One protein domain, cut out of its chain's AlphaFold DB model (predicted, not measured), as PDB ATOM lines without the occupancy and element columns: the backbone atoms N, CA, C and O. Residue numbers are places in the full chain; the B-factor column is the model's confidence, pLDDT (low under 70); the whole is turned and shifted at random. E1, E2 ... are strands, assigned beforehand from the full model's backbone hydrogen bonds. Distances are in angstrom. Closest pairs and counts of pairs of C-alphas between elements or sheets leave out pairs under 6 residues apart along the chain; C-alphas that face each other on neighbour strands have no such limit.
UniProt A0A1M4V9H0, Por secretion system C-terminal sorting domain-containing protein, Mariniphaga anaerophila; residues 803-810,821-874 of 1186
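Overview. This is residues 803 to 810 and 821 to 874 of the 1186 residues of the protein "Por secretion system C-terminal sorting domain-containing protein" of Mariniphaga anaerophila (UniProt A0A1M4V9H0). Two small antiparallel sheets of three strands each, E1 E2 E4 and E3 E5 E6, stand partly face to face, shifted past each other along their strands, like a loose sandwich. Links turn at both ends of the long axis, with residues 825 to 834 and the E5 to E6 turn at one end and residues 855 to 859 at the other. The printed part has 62 residues with no named helix and six named strands, E1 to E6 in chain order; the sheet orders are E1, E2, E4 and E3, E5, E6. The class is all strand, although only 27 of the 62 residues are in named elements. The whole is compact, with a radius of gyration of the C-alphas of 11.5 A, and elongated, spanning 34 by 19 by 17 A.

Along the chain. E1, residues 806 to 809, begins with C-alpha 806 at (43.820, -0.061, 33.645) and is 8.2 A long. E2 is residues 821 to 824, 11.3 A. E3, residues 835 to 839, is 14.4 A long, with C-alpha 835 at (35.957, -7.472, 45.352). E4 is residues 850 to 854, 12.3 A, and E5 residues 860 to 864, 13.6 A. E6, residues 870 to 873, is 11.0 A long and ends with C-alpha 873 at (39.169, 4.055, 37.197).

Arrangement. E1 and E2 are antiparallel at 172 degrees, with N 807 and O 823 within hydrogen-bond range at 2.9 A. E2, the inner strand, is also antiparallel to E4, at 158 degrees, with N 851 and O 822 at 2.9 A. In the other sheet E5 is the inner strand. It is antiparallel to E3 at 158 degrees, with N 860 and O 839 at 2.8 A. E5 and E6 form a hairpin at 160 degrees, with N 863 and O 871 at 2.9 A. Between the sheets, the closest C-alphas of E1 and E6 are those of Val 806 and Val 873, 7.2 A apart. Those of E2 and E5 are Val 824 and Cys 861, 7.9 A apart. E3 and E4 are only just apart, their closest C-alphas at 8.1 A.

Size, cuts and confidence. The two C-alphas farthest apart are those of Val 831 and Ala 856, 34.9 A. The link from E1 to E2 runs across the cut: residues 811 to 820 are not printed, and C-alphas 810 and 821 are 6.2 A apart. Of the links that are printed whole, E4 to E5 and E5 to E6 are tight, E2 to E3 and E3 to E4 are short, and none is long. The mean pLDDT of the printed part is 73.5; it is under 70 at 12 residues, among them 831 to 833, 840 to 841 and 856 to 857.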
ATOM      1  N   VAL A 803      45.469   0.294  45.177       71.19
ATOM      2  CA  VAL A 803      45.690   0.505  43.737       71.19
ATOM      3  C   VAL A 803      44.958  -0.526  42.870       71.19
ATOM      4  O   VAL A 803      45.060  -1.740  43.074       71.19
ATOM      5  N   LEU A 804      44.272  -0.012  41.847       71.31
ATOM      6  CA  LEU A 804      43.716  -0.749  40.713       71.31
ATOM      7  C   LEU A 804      44.251  -0.116  39.416       71.31
ATOM      8  O   LEU A 804      44.402   1.103  39.361       71.31
ATOM      9  N   VAL A 805      44.559  -0.920  38.394       73.00
ATOM     10  CA  VAL A 805      45.292  -0.465  37.194       73.00
ATOM     11  C   VAL A 805      44.521  -0.825  35.923       73.00
ATOM     12  O   VAL A 805      44.056  -1.957  35.803       73.00
ATOM     13  N   VAL A 806      44.394   0.132  34.994       71.19
ATOM     14  CA  VAL A 806      43.820  -0.061  33.645       71.19
ATOM     15  C   VAL A 806      44.688  -1.012  32.821       71.19
ATOM     16  O   VAL A 806      45.904  -1.053  32.992       71.19
ATOM     17  N   ASP A 807      44.048  -1.745  31.920       74.81
ATOM     18  CA  ASP A 807      44.680  -2.606  30.927       74.81
ATOM     19  C   ASP A 807      44.567  -1.960  29.519       74.81
ATOM     20  O   ASP A 807      45.569  -1.422  29.051       74.81
ATOM     21  N   GLU A 808      43.376  -1.834  28.902       74.56
ATOM     22  CA  GLU A 808      43.199  -1.155  27.584       74.56
ATOM     23  C   GLU A 808      41.972  -0.197  27.495       74.56
ATOM     24  O   GLU A 808      41.051  -0.306  28.307       74.56
ATOM     25  N   GLN A 809      41.948   0.750  26.523       78.31
ATOM     26  CA  GLN A 809      40.823   1.682  26.221       78.31
ATOM     27  C   GLN A 809      40.905   2.344  24.806       78.31
ATOM     28  O   GLN A 809      41.995   2.466  24.249       78.31
ATOM     29  N   THR A 810      39.782   2.839  24.246       73.19
ATOM     30  CA  THR A 810      39.683   3.604  22.966       73.19
ATOM     31  C   THR A 810      38.705   4.809  23.018       73.19
ATOM     32  O   THR A 810      37.869   4.876  23.920       73.19
ATOM     33  N   ALA A 821      35.802   0.331  24.287       75.50
ATOM     34  CA  ALA A 821      35.969  -0.857  25.173       75.50
ATOM     35  C   ALA A 821      36.924  -0.596  26.383       75.50
ATOM     36  O   ALA A 821      37.599   0.434  26.365       75.50
ATOM     37  N   ALA A 822      36.978  -1.467  27.425       78.88
ATOM     38  CA  ALA A 822      37.857  -1.287  28.614       78.88
ATOM     39  C   ALA A 822      38.181  -2.548  29.487       78.88
ATOM     40  O   ALA A 822      37.321  -3.398  29.723       78.88
ATOM     41  N   SER A 823      39.376  -2.626  30.100       77.94
ATOM     42  CA  SER A 823      39.787  -3.703  31.050       77.94
ATOM     43  C   SER A 823      40.706  -3.235  32.207       77.94
ATOM     44  O   SER A 823      41.190  -2.104  32.194       77.94
ATOM     45  N   VAL A 824      40.921  -4.076  33.244       77.06
ATOM     46  CA  VAL A 824      41.788  -3.805  34.425       77.06
ATOM     47  C   VAL A 824      42.567  -5.039  34.941       77.06
ATOM     48  O   VAL A 824      42.172  -6.183  34.716       77.06
ATOM     49  N   PHE A 825      43.638  -4.819  35.715       75.38
ATOM     50  CA  PHE A 825      44.433  -5.856  36.406       75.38
ATOM     51  C   PHE A 825      43.948  -6.187  37.840       75.38
ATOM     52  O   PHE A 825      43.166  -5.456  38.449       75.38
ATOM     53  N   ASN A 826      44.461  -7.285  38.420       69.06
ATOM     54  CA  ASN A 826      44.253  -7.642  39.836       69.06
ATOM     55  C   ASN A 826      44.843  -6.582  40.794       69.06
ATOM     56  O   ASN A 826      45.940  -6.074  40.572       69.06
ATOM     57  N   ALA A 827      44.128  -6.281  41.883       70.00
ATOM     58  CA  ALA A 827      44.430  -5.161  42.781       70.00
ATOM     59  C   ALA A 827      45.587  -5.442  43.757       70.00
ATOM     60  O   ALA A 827      45.815  -6.585  44.161       70.00
ATOM     61  N   THR A 828      46.283  -4.380  44.180       69.44
ATOM     62  CA  THR A 828      47.356  -4.423  45.194       69.44
ATOM     63  C   THR A 828      47.341  -3.169  46.081       69.44
ATOM     64  O   THR A 828      46.714  -2.168  45.745       69.44
ATOM     65  N   GLY A 829      48.018  -3.208  47.232       66.81
ATOM     66  CA  GLY A 829      48.016  -2.105  48.205       66.81
ATOM     67  C   GLY A 829      46.808  -2.114  49.155       66.81
ATOM     68  O   GLY A 829      46.003  -3.049  49.151       66.81
ATOM     69  N   GLY A 830      46.699  -1.087  49.998       71.69
ATOM     70  CA  GLY A 830      45.713  -1.022  51.084       71.69
ATOM     71  C   GLY A 830      45.854  -2.169  52.096       71.69
ATOM     72  O   GLY A 830      46.936  -2.733  52.276       71.69
ATOM     73  N   VAL A 831      44.749  -2.535  52.747       66.38
ATOM     74  CA  VAL A 831      44.660  -3.667  53.685       66.38
ATOM     75  C   VAL A 831      43.835  -4.784  53.034       66.38
ATOM     76  O   VAL A 831      42.612  -4.721  52.972       66.38
ATOM     77  N   GLY A 832      44.518  -5.784  52.469       63.81
ATOM     78  CA  GLY A 832      43.970  -6.648  51.411       63.81
ATOM     79  C   GLY A 832      42.713  -7.478  51.734       63.81
ATOM     80  O   GLY A 832      42.585  -8.051  52.814       63.81
ATOM     81  N   GLY A 833      41.808  -7.604  50.747       62.84
ATOM     82  CA  GLY A 833      40.567  -8.397  50.860       62.84
ATOM     83  C   GLY A 833      39.532  -8.187  49.735       62.84
ATOM     84  O   GLY A 833      38.350  -8.012  50.021       62.84
ATOM     85  N   TYR A 834      39.973  -8.143  48.473       77.00
ATOM     86  CA  TYR A 834      39.305  -7.394  47.389       77.00
ATOM     87  C   TYR A 834      38.035  -8.008  46.742       77.00
ATOM     88  O   TYR A 834      37.819  -9.220  46.776       77.00
ATOM     89  N   ARG A 835      37.202  -7.153  46.112       74.25
ATOM     90  CA  ARG A 835      35.957  -7.472  45.352       74.25
ATOM     91  C   ARG A 835      35.722  -6.449  44.220       74.25
ATOM     92  O   ARG A 835      36.096  -5.304  44.429       74.25
ATOM     93  N   TYR A 836      35.065  -6.813  43.107       80.25
ATOM     94  CA  TYR A 836      34.955  -5.990  41.874       80.25
ATOM     95  C   TYR A 836      33.513  -5.727  41.372       80.25
ATOM     96  O   TYR A 836      32.639  -6.572  41.575       80.25
ATOM     97  N   ASN A 837      33.272  -4.597  40.677       78.25
ATOM     98  CA  ASN A 837      31.998  -4.239  40.003       78.25
ATOM     99  C   ASN A 837      32.195  -3.155  38.903       78.25
ATOM    100  O   ASN A 837      33.036  -2.275  39.091       78.25
ATOM    101  N   TRP A 838      31.396  -3.145  37.821       80.88
ATOM    102  CA  TRP A 838      31.421  -2.121  36.746       80.88
ATOM    103  C   TRP A 838      30.129  -1.277  36.642       80.88
ATOM    104  O   TRP A 838      29.061  -1.724  37.055       80.88
ATOM    105  N   THR A 839      30.225  -0.055  36.098       72.38
ATOM    106  CA  THR A 839      29.111   0.893  35.833       72.38
ATOM    107  C   THR A 839      29.460   1.884  34.695       72.38
ATOM    108  O   THR A 839      30.645   2.045  34.392       72.38
ATOM    109  N   PRO A 840      28.491   2.605  34.079       67.25
ATOM    110  CA  PRO A 840      27.031   2.523  34.240       67.25
ATOM    111  C   PRO A 840      26.379   1.398  33.417       67.25
ATOM    112  O   PRO A 840      26.576   1.286  32.216       67.25
ATOM    113  N   GLY A 841      25.529   0.593  34.060       63.28
ATOM    114  CA  GLY A 841      24.917  -0.594  33.450       63.28
ATOM    115  C   GLY A 841      25.701  -1.878  33.736       63.28
ATOM    116  O   GLY A 841      26.638  -1.873  34.529       63.28
ATOM    117  N   THR A 842      25.291  -2.982  33.112       70.50
ATOM    118  CA  THR A 842      25.912  -4.312  33.263       70.50
ATOM    119  C   THR A 842      26.443  -4.793  31.908       70.50
ATOM    120  O   THR A 842      25.738  -5.538  31.218       70.50
ATOM    121  N   PRO A 843      27.631  -4.331  31.477       72.38
ATOM    122  CA  PRO A 843      28.254  -4.797  30.243       72.38
ATOM    123  C   PRO A 843      28.663  -6.273  30.351       72.38
ATOM    124  O   PRO A 843      28.770  -6.838  31.446       72.38
ATOM    125  N   GLU A 844      28.897  -6.907  29.203       68.19
ATOM    126  CA  GLU A 844      29.314  -8.308  29.136       68.19
ATOM    127  C   GLU A 844      30.706  -8.469  29.780       68.19
ATOM    128  O   GLU A 844      31.706  -7.997  29.243       68.19
ATOM    129  N   GLY A 845      30.740  -9.069  30.979       71.38
ATOM    130  CA  GLY A 845      31.946  -9.210  31.812       71.38
ATOM    131  C   GLY A 845      31.841  -8.704  33.264       71.38
ATOM    132  O   GLY A 845      32.778  -8.919  34.035       71.38
ATOM    133  N   ASP A 846      30.730  -8.076  33.684       72.31
ATOM    134  CA  ASP A 846      30.596  -7.513  35.047       72.31
ATOM    135  C   ASP A 846      30.932  -8.503  36.195       72.31
ATOM    136  O   ASP A 846      30.760  -9.721  36.097       72.31
ATOM    137  N   ARG A 847      31.443  -7.948  37.304       77.38
ATOM    138  CA  ARG A 847      32.099  -8.603  38.457       77.38
ATOM    139  C   ARG A 847      33.405  -9.341  38.158       77.38
ATOM    140  O   ARG A 847      34.044  -9.814  39.098       77.38
ATOM    141  N   THR A 848      33.834  -9.392  36.900       75.31
ATOM    142  CA  THR A 848      35.222  -9.700  36.525       75.31
ATOM    143  C   THR A 848      35.974  -8.409  36.174       75.31
ATOM    144  O   THR A 848      35.492  -7.306  36.437       75.31
ATOM    145  N   ASN A 849      37.181  -8.521  35.627       73.69
ATOM    146  CA  ASN A 849      38.103  -7.411  35.400       73.69
ATOM    147  C   ASN A 849      38.125  -6.878  33.943       73.69
ATOM    148  O   ASN A 849      39.105  -6.256  33.542       73.69
ATOM    149  N   SER A 850      37.060  -7.067  33.150       82.06
ATOM    150  CA  SER A 850      36.976  -6.595  31.746       82.06
ATOM    151  C   SER A 850      35.539  -6.345  31.253       82.06
ATOM    152  O   SER A 850      34.632  -7.047  31.697       82.06
ATOM    153  N   ALA A 851      35.343  -5.404  30.313       74.69
ATOM    154  CA  ALA A 851      34.048  -5.052  29.703       74.69
ATOM    155  C   ALA A 851      34.176  -4.411  28.290       74.69
ATOM    156  O   ALA A 851      35.187  -3.796  27.953       74.69
ATOM    157  N   THR A 852      33.136  -4.486  27.447       80.56
ATOM    158  CA  THR A 852      33.164  -3.958  26.057       80.56
ATOM    159  C   THR A 852      31.864  -3.264  25.624       80.56
ATOM    160  O   THR A 852      30.789  -3.715  26.015       80.56
ATOM    161  N   GLY A 853      31.953  -2.249  24.745       72.81
ATOM    162  CA  GLY A 853      30.810  -1.618  24.055       72.81
ATOM    163  C   GLY A 853      30.382  -0.264  24.638       72.81
ATOM    164  O   GLY A 853      29.337  -0.177  25.277       72.81
ATOM    165  N   LEU A 854      31.199   0.780  24.450       78.12
ATOM    166  CA  LEU A 854      31.143   2.034  25.220       78.12
ATOM    167  C   LEU A 854      30.928   3.282  24.326       78.12
ATOM    168  O   LEU A 854      31.595   3.435  23.308       78.12
ATOM    169  N   GLU A 855      30.040   4.203  24.715       77.00
ATOM    170  CA  GLU A 855      29.788   5.464  23.979       77.00
ATOM    171  C   GLU A 855      30.723   6.626  24.391       77.00
ATOM    172  O   GLU A 855      31.497   6.502  25.344       77.00
ATOM    173  N   ALA A 856      30.623   7.781  23.711       65.25
ATOM    174  CA  ALA A 856      31.311   9.028  24.078       65.25
ATOM    175  C   ALA A 856      30.859   9.565  25.452       65.25
ATOM    176  O   ALA A 856      29.951  10.388  25.564       65.25
ATOM    177  N   GLY A 857      31.510   9.089  26.509       68.94
ATOM    178  CA  GLY A 857      31.172   9.395  27.894       68.94
ATOM    179  C   GLY A 857      32.167   8.764  28.865       68.94
ATOM    180  O   GLY A 857      33.362   8.689  28.587       68.94
ATOM    181  N   THR A 858      31.696   8.321  30.031       76.88
ATOM    182  CA  THR A 858      32.571   7.813  31.098       76.88
ATOM    183  C   THR A 858      32.035   6.531  31.723       76.88
ATOM    184  O   THR A 858      30.889   6.473  32.161       76.88
ATOM    185  N   TRP A 859      32.906   5.527  31.810       79.88
ATOM    186  CA  TRP A 859      32.655   4.225  32.430       79.88
ATOM    187  C   TRP A 859      33.564   4.039  33.650       79.88
ATOM    188  O   TRP A 859      34.483   4.832  33.868       79.88
ATOM    189  N   THR A 860      33.277   3.068  34.519       75.75
ATOM    190  CA  THR A 860      33.996   2.882  35.791       75.75
ATOM    191  C   THR A 860      34.057   1.413  36.217       75.75
ATOM    192  O   THR A 860      33.049   0.712  36.184       75.75
ATOM    193  N   CYS A 861      35.225   0.975  36.698       78.19
ATOM    194  CA  CYS A 861      35.396  -0.238  37.511       78.19
ATOM    195  C   CYS A 861      35.701   0.148  38.973       78.19
ATOM    196  O   CYS A 861      36.331   1.183  39.207       78.19
ATOM    197  N   ILE A 862      35.252  -0.651  39.947       77.88
ATOM    198  CA  ILE A 862      35.328  -0.373  41.395       77.88
ATOM    199  C   ILE A 862      35.917  -1.574  42.151       77.88
ATOM    200  O   ILE A 862      35.471  -2.701  41.937       77.88
ATOM    201  N   VAL A 863      36.851  -1.325  43.082       76.75
ATOM    202  CA  VAL A 863      37.399  -2.304  44.045       76.75
ATOM    203  C   VAL A 863      37.359  -1.780  45.496       76.75
ATOM    204  O   VAL A 863      37.286  -0.574  45.723       76.75
ATOM    205  N   THR A 864      37.374  -2.657  46.508       77.50
ATOM    206  CA  THR A 864      37.309  -2.290  47.950       77.50
ATOM    207  C   THR A 864      38.151  -3.228  48.826       77.50
ATOM    208  O   THR A 864      38.274  -4.403  48.488       77.50
ATOM    209  N   ASP A 865      38.720  -2.730  49.930       76.31
ATOM    210  CA  ASP A 865      39.607  -3.449  50.861       76.31
ATOM    211  C   ASP A 865      39.010  -3.672  52.275       76.31
ATOM    212  O   ASP A 865      37.845  -3.362  52.538       76.31
ATOM    213  N   ALA A 866      39.795  -4.256  53.190       70.25
ATOM    214  CA  ALA A 866      39.349  -4.657  54.526       70.25
ATOM    215  C   ALA A 866      39.156  -3.501  55.532       70.25
ATOM    216  O   ALA A 866      38.446  -3.689  56.520       70.25
ATOM    217  N   ASN A 867      39.720  -2.314  55.283       71.25
ATOM    218  CA  ASN A 867      39.441  -1.102  56.065       71.25
ATOM    219  C   ASN A 867      38.229  -0.322  55.509       71.25
ATOM    220  O   ASN A 867      37.918   0.767  55.990       71.25
ATOM    221  N   ASN A 868      37.522  -0.887  54.521       68.31
ATOM    222  CA  ASN A 868      36.518  -0.228  53.677       68.31
ATOM    223  C   ASN A 868      37.083   0.914  52.808       68.31
ATOM    224  O   ASN A 868      36.313   1.717  52.277       68.31
ATOM    225  N   CYS A 869      38.403   0.980  52.604       71.62
ATOM    226  CA  CYS A 869      38.977   1.861  51.592       71.62
ATOM    227  C   CYS A 869      38.644   1.296  50.199       71.62
ATOM    228  O   CYS A 869      38.638   0.082  49.992       71.62
ATOM    229  N   SER A 870      38.335   2.159  49.230       70.19
ATOM    230  CA  SER A 870      37.950   1.752  47.868       70.19
ATOM    231  C   SER A 870      38.717   2.529  46.799       70.19
ATOM    232  O   SER A 870      39.259   3.596  47.072       70.19
ATOM    233  N   SER A 871      38.816   1.957  45.596       74.62
ATOM    234  CA  SER A 871      39.612   2.481  44.473       74.62
ATOM    235  C   SER A 871      38.888   2.217  43.136       74.62
ATOM    236  O   SER A 871      38.175   1.217  43.023       74.62
ATOM    237  N   THR A 872      38.982   3.129  42.151       71.19
ATOM    238  CA  THR A 872      38.144   3.148  40.914       71.19
ATOM    239  C   THR A 872      38.862   3.797  39.699       71.19
ATOM    240  O   THR A 872      39.843   4.499  39.932       71.19
ATOM    241  N   VAL A 873      38.405   3.633  38.432       76.88
ATOM    242  CA  VAL A 873      39.169   4.055  37.197       76.88
ATOM    243  C   VAL A 873      38.304   4.648  35.996       76.88
ATOM    244  O   VAL A 873      37.224   4.083  35.821       76.88
ATOM    245  N   ARG A 874      38.696   5.785  35.267       77.06
ATOM    246  CA  ARG A 874      37.923   6.782  34.319       77.06
ATOM    247  C   ARG A 874      38.712   7.880  33.358       77.06
ATOM    248  O   ARG A 874      39.841   7.490  33.088       77.06
TER     249      ARG A 874